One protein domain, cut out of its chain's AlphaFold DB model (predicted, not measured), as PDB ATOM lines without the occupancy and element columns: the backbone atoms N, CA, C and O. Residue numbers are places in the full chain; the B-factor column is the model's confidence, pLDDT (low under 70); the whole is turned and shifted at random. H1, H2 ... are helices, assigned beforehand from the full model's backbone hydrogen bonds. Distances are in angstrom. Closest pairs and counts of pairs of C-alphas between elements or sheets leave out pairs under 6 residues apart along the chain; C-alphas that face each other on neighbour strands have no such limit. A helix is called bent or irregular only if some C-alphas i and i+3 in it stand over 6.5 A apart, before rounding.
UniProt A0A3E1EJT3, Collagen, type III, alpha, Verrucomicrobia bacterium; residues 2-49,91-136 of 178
ATOM      1  N   MET A   2     -33.530   7.760 -48.694       64.69
ATOM      2  CA  MET A   2     -33.937   9.174 -48.749       64.69
ATOM      3  C   MET A   2     -34.347   9.642 -47.344       64.69
ATOM      4  O   MET A   2     -35.293   9.071 -46.809       64.69
ATOM      5  N   PRO A   3     -33.701  10.674 -46.771       71.56
ATOM      6  CA  PRO A   3     -33.945  11.083 -45.386       71.56
ATOM      7  C   PRO A   3     -35.350  11.667 -45.177       71.56
ATOM      8  O   PRO A   3     -35.896  11.560 -44.088       71.56
ATOM      9  N   LEU A   4     -35.969  12.228 -46.225       74.00
ATOM     10  CA  LEU A   4     -37.339  12.738 -46.151       74.00
ATOM     11  C   LEU A   4     -38.375  11.647 -45.872       74.00
ATOM     12  O   LEU A   4     -39.220  11.815 -45.001       74.00
ATOM     13  N   LEU A   5     -38.322  10.552 -46.638       74.75
ATOM     14  CA  LEU A   5     -39.283   9.462 -46.492       74.75
ATOM     15  C   LEU A   5     -39.069   8.772 -45.147       74.75
ATOM     16  O   LEU A   5     -40.027   8.535 -44.441       74.75
ATOM     17  N   GLU A   6     -37.811   8.578 -44.749       77.25
ATOM     18  CA  GLU A   6     -37.436   7.952 -43.475       77.25
ATOM     19  C   GLU A   6     -37.851   8.759 -42.239       77.25
ATOM     20  O   GLU A   6     -38.019   8.197 -41.163       77.25
ATOM     21  N   ALA A   7     -38.022  10.074 -42.373       78.25
ATOM     22  CA  ALA A   7     -38.567  10.884 -41.294       78.25
ATOM     23  C   ALA A   7     -40.099  10.840 -41.243       78.25
ATOM     24  O   ALA A   7     -40.677  10.938 -40.161       78.25
ATOM     25  N   LEU A   8     -40.760  10.745 -42.399       80.31
ATOM     26  CA  LEU A   8     -42.219  10.697 -42.482       80.31
ATOM     27  C   LEU A   8     -42.763   9.315 -42.092       80.31
ATOM     28  O   LEU A   8     -43.719   9.248 -41.332       80.31
ATOM     29  N   ASP A   9     -42.118   8.259 -42.576       82.62
ATOM     30  CA  ASP A   9     -42.415   6.843 -42.352       82.62
ATOM     31  C   ASP A   9     -41.713   6.370 -41.065       82.62
ATOM     32  O   ASP A   9     -40.531   6.008 -41.067       82.62
ATOM     33  N   LEU A  10     -42.424   6.461 -39.936       82.06
ATOM     34  CA  LEU A  10     -41.900   6.175 -38.595       82.06
ATOM     35  C   LEU A  10     -41.808   4.674 -38.328       82.06
ATOM     36  O   LEU A  10     -40.974   4.234 -37.530       82.06
ATOM     37  N   ASN A  11     -42.716   3.902 -38.922       82.50
ATOM     38  CA  ASN A  11     -42.783   2.451 -38.778       82.50
ATOM     39  C   ASN A  11     -41.934   1.715 -39.842       82.50
ATOM     40  O   ASN A  11     -41.692   0.513 -39.693       82.50
ATOM     41  N   HIS A  12     -41.406   2.448 -40.825       80.50
ATOM     42  CA  HIS A  12     -40.587   1.980 -41.939       80.50
ATOM     43  C   HIS A  12     -41.291   0.940 -42.820       80.50
ATOM     44  O   HIS A  12     -40.652  -0.014 -43.281       80.50
ATOM     45  N   ASP A  13     -42.597   1.094 -43.029       81.81
ATOM     46  CA  ASP A  13     -43.405   0.201 -43.863       81.81
ATOM     47  C   ASP A  13     -43.621   0.706 -45.299       81.81
ATOM     48  O   ASP A  13     -44.199  -0.012 -46.120       81.81
ATOM     49  N   HIS A  14     -43.058   1.873 -45.630       79.00
ATOM     50  CA  HIS A  14     -43.161   2.543 -46.928       79.00
ATOM     51  C   HIS A  14     -44.565   3.048 -47.290       79.00
ATOM     52  O   HIS A  14     -44.792   3.447 -48.440       79.00
ATOM     53  N   LEU A  15     -45.475   3.080 -46.322       82.31
ATOM     54  CA  LEU A  15     -46.745   3.786 -46.363       82.31
ATOM     55  C   LEU A  15     -46.621   5.028 -45.467       82.31
ATOM     56  O   LEU A  15     -45.755   5.102 -44.601       82.31
ATOM     57  N   ILE A  16     -47.403   6.071 -45.744       83.56
ATOM     58  CA  ILE A  16     -47.510   7.212 -44.826       83.56
ATOM     59  C   ILE A  16     -48.968   7.345 -44.413       83.56
ATOM     60  O   ILE A  16     -49.763   7.950 -45.133       83.56
ATOM     61  N   ASP A  17     -49.305   6.835 -43.236       85.12
ATOM     62  CA  ASP A  17     -50.677   6.860 -42.725       85.12
ATOM     63  C   ASP A  17     -51.085   8.255 -42.227       85.12
ATOM     64  O   ASP A  17     -50.242   9.091 -41.900       85.12
ATOM     65  N   GLU A  18     -52.378   8.513 -42.002       83.19
ATOM     66  CA  GLU A  18     -52.858   9.808 -41.481       83.19
ATOM     67  C   GLU A  18     -52.155  10.238 -40.174       83.19
ATOM     68  O   GLU A  18     -51.924  11.429 -39.934       83.19
ATOM     69  N   LYS A  19     -51.766   9.277 -39.326       84.19
ATOM     70  CA  LYS A  19     -50.997   9.548 -38.099       84.19
ATOM     71  C   LYS A  19     -49.588  10.043 -38.404       84.19
ATOM     72  O   LYS A  19     -49.108  10.946 -37.722       84.19
ATOM     73  N   GLU A  20     -48.949   9.475 -39.413       86.75
ATOM     74  CA  GLU A  20     -47.618   9.848 -39.880       86.75
ATOM     75  C   GLU A  20     -47.657  11.150 -40.677       86.75
ATOM     76  O   GLU A  20     -46.805  12.006 -40.481       86.75
ATOM     77  N   ILE A  21     -48.721  11.406 -41.441       78.44
ATOM     78  CA  ILE A  21     -49.013  12.707 -42.061       78.44
ATOM     79  C   ILE A  21     -49.212  13.797 -40.990       78.44
ATOM     80  O   ILE A  21     -48.798  14.947 -41.170       78.44
ATOM     81  N   ALA A  22     -49.848  13.474 -39.863       80.38
ATOM     82  CA  ALA A  22     -49.995  14.401 -38.740       80.38
ATOM     83  C   ALA A  22     -48.668  14.600 -37.985       80.38
ATOM     84  O   ALA A  22     -48.345  15.717 -37.571       80.38
ATOM     85  N   ALA A  23     -47.879  13.533 -37.836       83.31
ATOM     86  CA  ALA A  23     -46.536  13.578 -37.268       83.31
ATOM     87  C   ALA A  23     -45.507  14.192 -38.230       83.31
ATOM     88  O   ALA A  23     -44.459  14.643 -37.773       83.31
ATOM     89  N   ALA A  24     -45.828  14.313 -39.521       78.81
ATOM     90  CA  ALA A  24     -44.944  14.821 -40.560       78.81
ATOM     91  C   ALA A  24     -44.383  16.187 -40.199       78.81
ATOM     92  O   ALA A  24     -43.198  16.434 -40.362       78.81
ATOM     93  N   VAL A  25     -45.205  17.072 -39.635       80.50
ATOM     94  CA  VAL A  25     -44.772  18.403 -39.184       80.50
ATOM     95  C   VAL A  25     -43.679  18.306 -38.114       80.50
ATOM     96  O   VAL A  25     -42.726  19.087 -38.125       80.50
ATOM     97  N   ALA A  26     -43.803  17.349 -37.195       82.12
ATOM     98  CA  ALA A  26     -42.815  17.110 -36.151       82.12
ATOM     99  C   ALA A  26     -41.557  16.439 -36.717       82.12
ATOM    100  O   ALA A  26     -40.455  16.893 -36.422       82.12
ATOM    101  N   SER A  27     -41.711  15.435 -37.580       80.12
ATOM    102  CA  SER A  27     -40.605  14.740 -38.239       80.12
ATOM    103  C   SER A  27     -39.796  15.648 -39.160       80.12
ATOM    104  O   SER A  27     -38.573  15.681 -39.088       80.12
ATOM    105  N   LEU A  28     -40.461  16.476 -39.963       78.12
ATOM    106  CA  LEU A  28     -39.835  17.486 -40.814       78.12
ATOM    107  C   LEU A  28     -39.030  18.486 -39.974       78.12
ATOM    108  O   LEU A  28     -37.936  18.882 -40.349       78.12
ATOM    109  N   LYS A  29     -39.499  18.844 -38.775       79.75
ATOM    110  CA  LYS A  29     -38.707  19.670 -37.852       79.75
ATOM    111  C   LYS A  29     -37.418  18.983 -37.377       79.75
ATOM    112  O   LYS A  29     -36.487  19.680 -37.005       79.75
ATOM    113  N   THR A  30     -37.348  17.653 -37.372       78.50
ATOM    114  CA  THR A  30     -36.105  16.937 -37.030       78.50
ATOM    115  C   THR A  30     -35.093  16.902 -38.175       78.50
ATOM    116  O   THR A  30     -33.911  16.692 -37.913       78.50
ATOM    117  N   LEU A  31     -35.539  17.132 -39.417       77.44
ATOM    118  CA  LEU A  31     -34.665  17.269 -40.585       77.44
ATOM    119  C   LEU A  31     -33.958  18.624 -40.661       77.44
ATOM    120  O   LEU A  31     -32.891  18.682 -41.262       77.44
ATOM    121  N   ASP A  32     -34.545  19.666 -40.066       78.81
ATOM    122  CA  ASP A  32     -33.956  21.003 -39.916       78.81
ATOM    123  C   ASP A  32     -32.744  20.914 -38.970       78.81
ATOM    124  O   ASP A  32     -32.839  21.065 -37.746       78.81
ATOM    125  N   GLY A  33     -31.600  20.542 -39.541       74.38
ATOM    126  CA  GLY A  33     -30.359  20.306 -38.817       74.38
ATOM    127  C   GLY A  33     -29.589  21.598 -38.572       74.38
ATOM    128  O   GLY A  33     -28.795  21.674 -37.629       74.38
ATOM    129  N   ASN A  34     -29.812  22.612 -39.411       77.25
ATOM    130  CA  ASN A  34     -29.199  23.930 -39.281       77.25
ATOM    131  C   ASN A  34     -29.963  24.846 -38.293       77.25
ATOM    132  O   ASN A  34     -29.380  25.811 -37.789       77.25
ATOM    133  N   GLY A  35     -31.210  24.508 -37.948       77.38
ATOM    134  CA  GLY A  35     -32.062  25.230 -37.008       77.38
ATOM    135  C   GLY A  35     -32.581  26.561 -37.549       77.38
ATOM    136  O   GLY A  35     -32.907  27.444 -36.747       77.38
ATOM    137  N   ASP A  36     -32.611  26.751 -38.869       78.19
ATOM    138  CA  ASP A  36     -33.055  27.999 -39.493       78.19
ATOM    139  C   ASP A  36     -34.586  28.072 -39.661       78.19
ATOM    140  O   ASP A  36     -35.141  29.137 -39.957       78.19
ATOM    141  N   GLY A  37     -35.279  26.966 -39.371       75.88
ATOM    142  CA  GLY A  37     -36.727  26.837 -39.446       75.88
ATOM    143  C   GLY A  37     -37.250  26.449 -40.827       75.88
ATOM    144  O   GLY A  37     -38.469  26.271 -40.953       75.88
ATOM    145  N   LYS A  38     -36.372  26.312 -41.823       82.62
ATOM    146  CA  LYS A  38     -36.640  25.852 -43.187       82.62
ATOM    147  C   LYS A  38     -35.990  24.485 -43.383       82.62
ATOM    148  O   LYS A  38     -35.112  24.094 -42.631       82.62
ATOM    149  N   ILE A  39     -36.476  23.728 -44.362       80.00
ATOM    150  CA  ILE A  39     -35.844  22.461 -44.744       80.00
ATOM    151  C   ILE A  39     -35.408  22.587 -46.186       80.00
ATOM    152  O   ILE A  39     -36.246  22.656 -47.090       80.00
ATOM    153  N   ASP A  40     -34.103  22.642 -46.390       77.88
ATOM    154  CA  ASP A  40     -33.510  22.827 -47.703       77.88
ATOM    155  C   ASP A  40     -33.323  21.496 -48.439       77.88
ATOM    156  O   ASP A  40     -33.300  20.405 -47.857       77.88
ATOM    157  N   GLU A  41     -33.130  21.589 -49.753       72.38
ATOM    158  CA  GLU A  41     -32.883  20.436 -50.612       72.38
ATOM    159  C   GLU A  41     -31.695  19.578 -50.149       72.38
ATOM    160  O   GLU A  41     -31.734  18.357 -50.308       72.38
ATOM    161  N   GLU A  42     -30.669  20.168 -49.528       72.12
ATOM    162  CA  GLU A  42     -29.551  19.420 -48.939       72.12
ATOM    163  C   GLU A  42     -29.916  18.591 -47.698       72.12
ATOM    164  O   GLU A  42     -29.193  17.642 -47.385       72.12
ATOM    165  N   GLU A  43     -30.995  18.932 -46.994       76.06
ATOM    166  CA  GLU A  43     -31.431  18.251 -45.772       76.06
ATOM    167  C   GLU A  43     -32.379  17.099 -46.100       76.06
ATOM    168  O   GLU A  43     -32.217  15.989 -45.590       76.06
ATOM    169  N   PHE A  44     -33.327  17.315 -47.018       71.56
ATOM    170  CA  PHE A  44     -34.292  16.284 -47.405       71.56
ATOM    171  C   PHE A  44     -33.837  15.391 -48.569       71.56
ATOM    172  O   PHE A  44     -34.395  14.300 -48.754       71.56
ATOM    173  N   ARG A  45     -32.826  15.783 -49.362       63.28
ATOM    174  CA  ARG A  45     -32.201  14.878 -50.342       63.28
ATOM    175  C   ARG A  45     -30.981  14.190 -49.740       63.28
ATOM    176  O   ARG A  45     -30.154  14.831 -49.099       63.28
ATOM    177  N   PRO A  46     -30.785  12.888 -50.016       57.81
ATOM    178  CA  PRO A  46     -29.528  12.255 -49.666       57.81
ATOM    179  C   PRO A  46     -28.408  12.940 -50.456       57.81
ATOM    180  O   PRO A  46     -28.442  12.954 -51.691       57.81
ATOM    181  N   LYS A  47     -27.404  13.481 -49.756       53.94
ATOM    182  CA  LYS A  47     -26.151  13.897 -50.397       53.94
ATOM    183  C   LYS A  47     -25.640  12.719 -51.233       53.94
ATOM    184  O   LYS A  47     -25.453  11.632 -50.676       53.94
ATOM    185  N   PRO A  48     -25.432  12.875 -52.554       45.50
ATOM    186  CA  PRO A  48     -24.788  11.825 -53.321       45.50
ATOM    187  C   PRO A  48     -23.417  11.562 -52.681       45.50
ATOM    188  O   PRO A  48     -22.684  12.521 -52.422       45.50
ATOM    189  N   PRO A  49     -23.038  10.302 -52.410       44.41
ATOM    190  CA  PRO A  49     -21.673   9.993 -52.015       44.41
ATOM    191  C   PRO A  49     -20.770  10.264 -53.225       44.41
ATOM    192  O   PRO A  49     -20.580   9.392 -54.068       44.41
ATOM    193  N   PRO A  91     -43.879  13.511 -56.040       72.25
ATOM    194  CA  PRO A  91     -45.099  14.290 -55.900       72.25
ATOM    195  C   PRO A  91     -45.317  14.729 -54.445       72.25
ATOM    196  O   PRO A  91     -45.824  15.821 -54.238       72.25
ATOM    197  N   VAL A  92     -44.801  13.968 -53.467       76.19
ATOM    198  CA  VAL A  92     -44.677  14.367 -52.056       76.19
ATOM    199  C   VAL A  92     -43.951  15.709 -51.899       76.19
ATOM    200  O   VAL A  92     -44.545  16.663 -51.416       76.19
ATOM    201  N   ILE A  93     -42.703  15.840 -52.364       76.88
ATOM    202  CA  ILE A  93     -41.948  17.106 -52.284       76.88
ATOM    203  C   ILE A  93     -42.659  18.207 -53.059       76.88
ATOM    204  O   ILE A  93     -42.824  19.299 -52.538       76.88
ATOM    205  N   GLY A  94     -43.132  17.919 -54.272       75.38
ATOM    206  CA  GLY A  94     -43.839  18.909 -55.088       75.38
ATOM    207  C   GLY A  94     -45.198  19.349 -54.530       75.38
ATOM    208  O   GLY A  94     -45.764  20.314 -55.040       75.38
ATOM    209  N   ALA A  95     -45.738  18.637 -53.541       79.50
ATOM    210  CA  ALA A  95     -46.948  19.016 -52.823       79.50
ATOM    211  C   ALA A  95     -46.643  19.744 -51.514       79.50
ATOM    212  O   ALA A  95     -47.415  20.617 -51.115       79.50
ATOM    213  N   LEU A  96     -45.528  19.413 -50.860       80.88
ATOM    214  CA  LEU A  96     -45.035  20.137 -49.691       80.88
ATOM    215  C   LEU A  96     -44.504  21.526 -50.074       80.88
ATOM    216  O   LEU A  96     -44.855  22.502 -49.425       80.88
ATOM    217  N   ASP A  97     -43.718  21.602 -51.145       82.38
ATOM    218  CA  ASP A  97     -43.129  22.821 -51.704       82.38
ATOM    219  C   ASP A  97     -44.114  23.475 -52.695       82.38
ATOM    220  O   ASP A  97     -44.215  23.100 -53.872       82.38
ATOM    221  N   LEU A  98     -44.907  24.429 -52.196       82.06
ATOM    222  CA  LEU A  98     -45.971  25.080 -52.966       82.06
ATOM    223  C   LEU A  98     -45.397  26.104 -53.944       82.06
ATOM    224  O   LEU A  98     -45.942  26.295 -55.039       82.06
ATOM    225  N   ASN A  99     -44.330  26.790 -53.534       81.69
ATOM    226  CA  ASN A  99     -43.687  27.836 -54.319       81.69
ATOM    227  C   ASN A  99     -42.660  27.271 -55.333       81.69
ATOM    228  O   ASN A  99     -42.295  27.970 -56.283       81.69
ATOM    229  N   ARG A 100     -42.301  25.988 -55.200       78.94
ATOM    230  CA  ARG A 100     -41.328  25.239 -56.007       78.94
ATOM    231  C   ARG A 100     -39.931  25.845 -55.979       78.94
ATOM    232  O   ARG A 100     -39.250  25.856 -57.011       78.94
ATOM    233  N   ASP A 101     -39.525  26.383 -54.837       79.25
ATOM    234  CA  ASP A 101     -38.201  26.966 -54.635       79.25
ATOM    235  C   ASP A 101     -37.156  25.942 -54.159       79.25
ATOM    236  O   ASP A 101     -35.961  26.253 -54.137       79.25
ATOM    237  N   GLY A 102     -37.581  24.705 -53.875       76.50
ATOM    238  CA  GLY A 102     -36.729  23.625 -53.390       76.50
ATOM    239  C   GLY A 102     -36.484  23.660 -51.883       76.50
ATOM    240  O   GLY A 102     -35.589  22.958 -51.410       76.50
ATOM    241  N   LYS A 103     -37.248  24.456 -51.134       83.69
ATOM    242  CA  LYS A 103     -37.201  24.583 -49.679       83.69
ATOM    243  C   LYS A 103     -38.603  24.350 -49.121       83.69
ATOM    244  O   LYS A 103     -39.599  24.544 -49.803       83.69
ATOM    245  N   ILE A 104     -38.685  23.892 -47.877       82.69
ATOM    246  CA  ILE A 104     -39.957  23.772 -47.159       82.69
ATOM    247  C   ILE A 104     -39.939  24.772 -46.013       82.69
ATOM    248  O   ILE A 104     -39.256  24.574 -45.004       82.69
ATOM    249  N   ASP A 105     -40.709  25.845 -46.159       83.94
ATOM    250  CA  ASP A 105     -40.896  26.851 -45.119       83.94
ATOM    251  C   ASP A 105     -41.822  26.349 -43.987       83.94
ATOM    252  O   ASP A 105     -42.626  25.430 -44.174       83.94
ATOM    253  N   PRO A 106     -41.799  26.962 -42.787       83.12
ATOM    254  CA  PRO A 106     -42.642  26.527 -41.671       83.12
ATOM    255  C   PRO A 106     -44.147  26.646 -41.967       83.12
ATOM    256  O   PRO A 106     -44.937  25.858 -41.441       83.12
ATOM    257  N   GLU A 107     -44.549  27.599 -42.813       84.38
ATOM    258  CA  GLU A 107     -45.932  27.740 -43.284       84.38
ATOM    259  C   GLU A 107     -46.335  26.620 -44.252       84.38
ATOM    260  O   GLU A 107     -47.466  26.133 -44.202       84.38
ATOM    261  N   GLU A 108     -45.417  26.194 -45.118       85.94
ATOM    262  CA  GLU A 108     -45.615  25.092 -46.062       85.94
ATOM    263  C   GLU A 108     -45.630  23.750 -45.340       85.94
ATOM    264  O   GLU A 108     -46.521  22.934 -45.565       85.94
ATOM    265  N   ARG A 109     -44.758  23.571 -44.346       79.44
ATOM    266  CA  ARG A 109     -44.796  22.436 -43.422       79.44
ATOM    267  C   ARG A 109     -46.123  22.355 -42.669       79.44
ATOM    268  O   ARG A 109     -46.647  21.267 -42.493       79.44
ATOM    269  N   ALA A 110     -46.704  23.475 -42.241       81.88
ATOM    270  CA  ALA A 110     -48.030  23.459 -41.612       81.88
ATOM    271  C   ALA A 110     -49.144  23.062 -42.600       81.88
ATOM    272  O   ALA A 110     -50.150  22.473 -42.204       81.88
ATOM    273  N   LYS A 111     -48.955  23.359 -43.890       83.62
ATOM    274  CA  LYS A 111     -49.840  22.927 -44.979       83.62
ATOM    275  C   LYS A 111     -49.513  21.523 -45.491       83.62
ATOM    276  O   LYS A 111     -50.330  20.979 -46.227       83.62
ATOM    277  N   ALA A 112     -48.413  20.908 -45.047       79.69
ATOM    278  CA  ALA A 112     -47.987  19.571 -45.443       79.69
ATOM    279  C   ALA A 112     -49.111  18.549 -45.302       79.69
ATOM    280  O   ALA A 112     -49.425  17.846 -46.251       79.69
ATOM    281  N   THR A 113     -49.784  18.530 -44.152       81.62
ATOM    282  CA  THR A 113     -50.914  17.631 -43.889       81.62
ATOM    283  C   THR A 113     -52.035  17.799 -44.915       81.62
ATOM    284  O   THR A 113     -52.616  16.816 -45.359       81.62
ATOM    285  N   ALA A 114     -52.334  19.036 -45.324       83.56
ATOM    286  CA  ALA A 114     -53.347  19.299 -46.341       83.56
ATOM    287  C   ALA A 114     -52.862  18.895 -47.741       83.56
ATOM    288  O   ALA A 114     -53.623  18.303 -48.497       83.56
ATOM    289  N   SER A 115     -51.603  19.173 -48.072       81.94
ATOM    290  CA  SER A 115     -50.988  18.808 -49.350       81.94
ATOM    291  C   SER A 115     -50.838  17.296 -49.541       81.94
ATOM    292  O   SER A 115     -51.051  16.796 -50.639       81.94
ATOM    293  N   LEU A 116     -50.504  16.560 -48.480       81.00
ATOM    294  CA  LEU A 116     -50.382  15.101 -48.490       81.00
ATOM    295  C   LEU A 116     -51.753  14.441 -48.684       81.00
ATOM    296  O   LEU A 116     -51.885  13.567 -49.528       81.00
ATOM    297  N   LYS A 117     -52.806  14.967 -48.044       80.69
ATOM    298  CA  LYS A 117     -54.199  14.554 -48.306       80.69
ATOM    299  C   LYS A 117     -54.677  14.822 -49.738       80.69
ATOM    300  O   LYS A 117     -55.679  14.264 -50.155       80.69
ATOM    301  N   VAL A 118     -54.016  15.709 -50.485       82.25
ATOM    302  CA  VAL A 118     -54.327  15.949 -51.907       82.25
ATOM    303  C   VAL A 118     -53.656  14.910 -52.813       82.25
ATOM    304  O   VAL A 118     -54.102  14.715 -53.946       82.25
ATOM    305  N   LEU A 119     -52.583  14.261 -52.348       78.56
ATOM    306  CA  LEU A 119     -51.955  13.157 -53.070       78.56
ATOM    307  C   LEU A 119     -52.714  11.841 -52.926       78.56
ATOM    308  O   LEU A 119     -52.654  11.061 -53.871       78.56
ATOM    309  N   ASP A 120     -53.381  11.650 -51.788       81.12
ATOM    310  CA  ASP A 120     -54.248  10.514 -51.468       81.12
ATOM    311  C   ASP A 120     -55.433  10.501 -52.450       81.12
ATOM    312  O   ASP A 120     -56.371  11.306 -52.370       81.12
ATOM    313  N   LYS A 121     -55.319   9.678 -53.494       80.19
ATOM    314  CA  LYS A 121     -56.273   9.637 -54.611       80.19
ATOM    315  C   LYS A 121     -57.396   8.649 -54.376       80.19
ATOM    316  O   LYS A 121     -58.472   8.834 -54.956       80.19
ATOM    317  N   ASP A 122     -57.138   7.584 -53.638       80.00
ATOM    318  CA  ASP A 122     -58.135   6.586 -53.266       80.00
ATOM    319  C   ASP A 122     -58.916   6.982 -52.007       80.00
ATOM    320  O   ASP A 122     -60.041   6.504 -51.824       80.00
ATOM    321  N   GLY A 123     -58.425   7.962 -51.250       80.31
ATOM    322  CA  GLY A 123     -59.099   8.573 -50.112       80.31
ATOM    323  C   GLY A 123     -59.115   7.662 -48.893       80.31
ATOM    324  O   GLY A 123     -60.068   7.735 -48.107       80.31
ATOM    325  N   ASP A 124     -58.138   6.765 -48.774       79.31
ATOM    326  CA  ASP A 124     -58.037   5.831 -47.654       79.31
ATOM    327  C   ASP A 124     -57.365   6.462 -46.420       79.31
ATOM    328  O   ASP A 124     -57.523   5.954 -45.305       79.31
ATOM    329  N   GLY A 125     -56.761   7.644 -46.589       79.12
ATOM    330  CA  GLY A 125     -56.060   8.383 -45.548       79.12
ATOM    331  C   GLY A 125     -54.588   7.999 -45.399       79.12
ATOM    332  O   GLY A 125     -53.948   8.489 -44.463       79.12
ATOM    333  N   GLU A 126     -54.046   7.169 -46.289       82.00
ATOM    334  CA  GLU A 126     -52.675   6.668 -46.293       82.00
ATOM    335  C   GLU A 126     -52.034   6.984 -47.659       82.00
ATOM    336  O   GLU A 126     -52.667   6.914 -48.701       82.00
ATOM    337  N   LEU A 127     -50.765   7.397 -47.690       82.31
ATOM    338  CA  LEU A 127     -50.047   7.596 -48.950       82.31
ATOM    339  C   LEU A 127     -49.214   6.370 -49.265       82.31
ATOM    340  O   LEU A 127     -48.199   6.107 -48.614       82.31
ATOM    341  N   SER A 128     -49.601   5.661 -50.317       80.06
ATOM    342  CA  SER A 128     -48.879   4.480 -50.780       80.06
ATOM    343  C   SER A 128     -47.638   4.838 -51.606       80.06
ATOM    344  O   SER A 128     -47.572   5.874 -52.272       80.06
ATOM    345  N   GLU A 129     -46.646   3.941 -51.661       75.19
ATOM    346  CA  GLU A 129     -45.430   4.121 -52.479       75.19
ATOM    347  C   GLU A 129     -45.745   4.385 -53.972       75.19
ATOM    348  O   GLU A 129     -44.998   5.083 -54.661       75.19
ATOM    349  N   GLU A 130     -46.873   3.861 -54.469       75.12
ATOM    350  CA  GLU A 130     -47.413   4.086 -55.821       75.12
ATOM    351  C   GLU A 130     -47.853   5.550 -56.040       75.12
ATOM    352  O   GLU A 130     -47.635   6.116 -57.113       75.12
ATOM    353  N   GLU A 131     -48.425   6.190 -55.017       78.56
ATOM    354  CA  GLU A 131     -48.905   7.578 -55.049       78.56
ATOM    355  C   GLU A 131     -47.787   8.580 -54.772       78.56
ATOM    356  O   GLU A 131     -47.734   9.666 -55.360       78.56
ATOM    357  N   MET A 132     -46.849   8.188 -53.908       72.19
ATOM    358  CA  MET A 132     -45.642   8.945 -53.606       72.19
ATOM    359  C   MET A 132     -44.611   8.879 -54.728       72.19
ATOM    360  O   MET A 132     -43.766   9.774 -54.837       72.19
ATOM    361  N   ARG A 133     -44.648   7.847 -55.578       63.88
ATOM    362  CA  ARG A 133     -43.795   7.783 -56.763       63.88
ATOM    363  C   ARG A 133     -44.278   8.777 -57.815       63.88
ATOM    364  O   ARG A 133     -45.471   8.868 -58.098       63.88
ATOM    365  N   PRO A 134     -43.360   9.489 -58.496       59.88
ATOM    366  CA  PRO A 134     -43.728  10.190 -59.711       59.88
ATOM    367  C   PRO A 134     -44.257   9.138 -60.680       59.88
ATOM    368  O   PRO A 134     -43.498   8.264 -61.103       59.88
ATOM    369  N   MET A 135     -45.554   9.218 -60.990       48.97
ATOM    370  CA  MET A 135     -46.224   8.342 -61.942       48.97
ATOM    371  C   MET A 135     -45.418   8.357 -63.239       48.97
ATOM    372  O   MET A 135     -45.498   9.289 -64.047       48.97
ATOM    373  N   ARG A 136     -44.572   7.344 -63.419       50.56
ATOM    374  CA  ARG A 136     -43.855   7.129 -64.662       50.56
ATOM    375  C   ARG A 136     -44.956   6.735 -65.623       50.56
ATOM    376  O   ARG A 136     -45.538   5.665 -65.472       50.56
TER     377      ARG A 136
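What this domain is: This is residues 2 to 49 and 91 to 136 of the 178 residues of the protein "Collagen, type III, alpha" of Verrucomicrobia bacterium (UniProt A0A3E1EJT3). The two longest helices, H2 and H5, pack side by side and run opposite ways, and a shorter helix packs on each of them, H1 on H2 and H4 on H5, as two helical hairpins. H3 and H6, four residues each, lie by H1 and by H4, and two short antiparallel pairings tie the links of the two halves together, residues 16 to 17 with 126 to 127 and residues 39 to 40 with 103 to 104. The printed part has 94 residues with six named helices, H1 to H6 in order along the chain, and no named strand; its class is all helix. It is compact, with a radius of gyration of the C-alphas of 12.4 A, and rounded, spanning 36 by 31 by 26 A.

Where its parts are: H2 is residues 18 to 31, 19.7 A long, from C-alpha 18 at (-52.858, 9.808, -41.481). H5 is residues 106 to 119, 19.9 A long. Both are irregular, but only just: C-alphas 22 and 25 in H2 are 6.6 A apart, and C-alphas 110 and 113 in H5 are 6.9 A apart. H1 is residues 3 to 8, 8.8 A, beginning at C-alpha 3, (-33.945, 11.083, -45.386). H4 is residues 91 to 96, 8.5 A. H3 is residues 41 to 44, 5.4 A, and H6 is residues 129 to 132, 5.0 A, ending at C-alpha 132, (-45.642, 8.945, -53.606).

How they stand to each other: H2 and H5 touch, the closest C-alphas being those of Ile 21 and Thr 113, 5.6 A apart, at a shallow tilt of 34.9 degrees, only just short of steep, opposite ways. H1 and H2 form a helical hairpin and touch at Leu 8 and Ala 24, their closest C-alphas, 5.3 A, at a steep tilt of 39 degrees. H4 and H5 form another, with the closest C-alphas at Leu 96 and Ala 112, 5.2 A, at a tilt of 36 degrees, only just steep. H1 and H3 only just touch, with 3 pairs of C-alphas within 8 A, the closest Leu 4 and Phe 44 at 4.8 A. H4 and H6 also only just touch, with 3 such pairs, the closest Val 92 and Met 132 at 5.7 A. H1 and H4 are apart. In H1 and H4 every O i to N i+4 pair is within hydrogen-bond range, in H2 and in H5 8 of 10 are, and H3 and H6 are too short for such a pair.

The domain as a whole: The C-alphas of Pro 49 and Gly 123 are the two farthest apart, 37.5 A. Residues 50 to 90 are not printed, and C-alphas 49 and 91 are 24.1 A apart across this cut, in the link from H3 to H4. The four links printed whole are short but not tight. The mean pLDDT of the printed part is 77.0; residue 2, residues 45 to 49 and residues 133 to 136 are under 70.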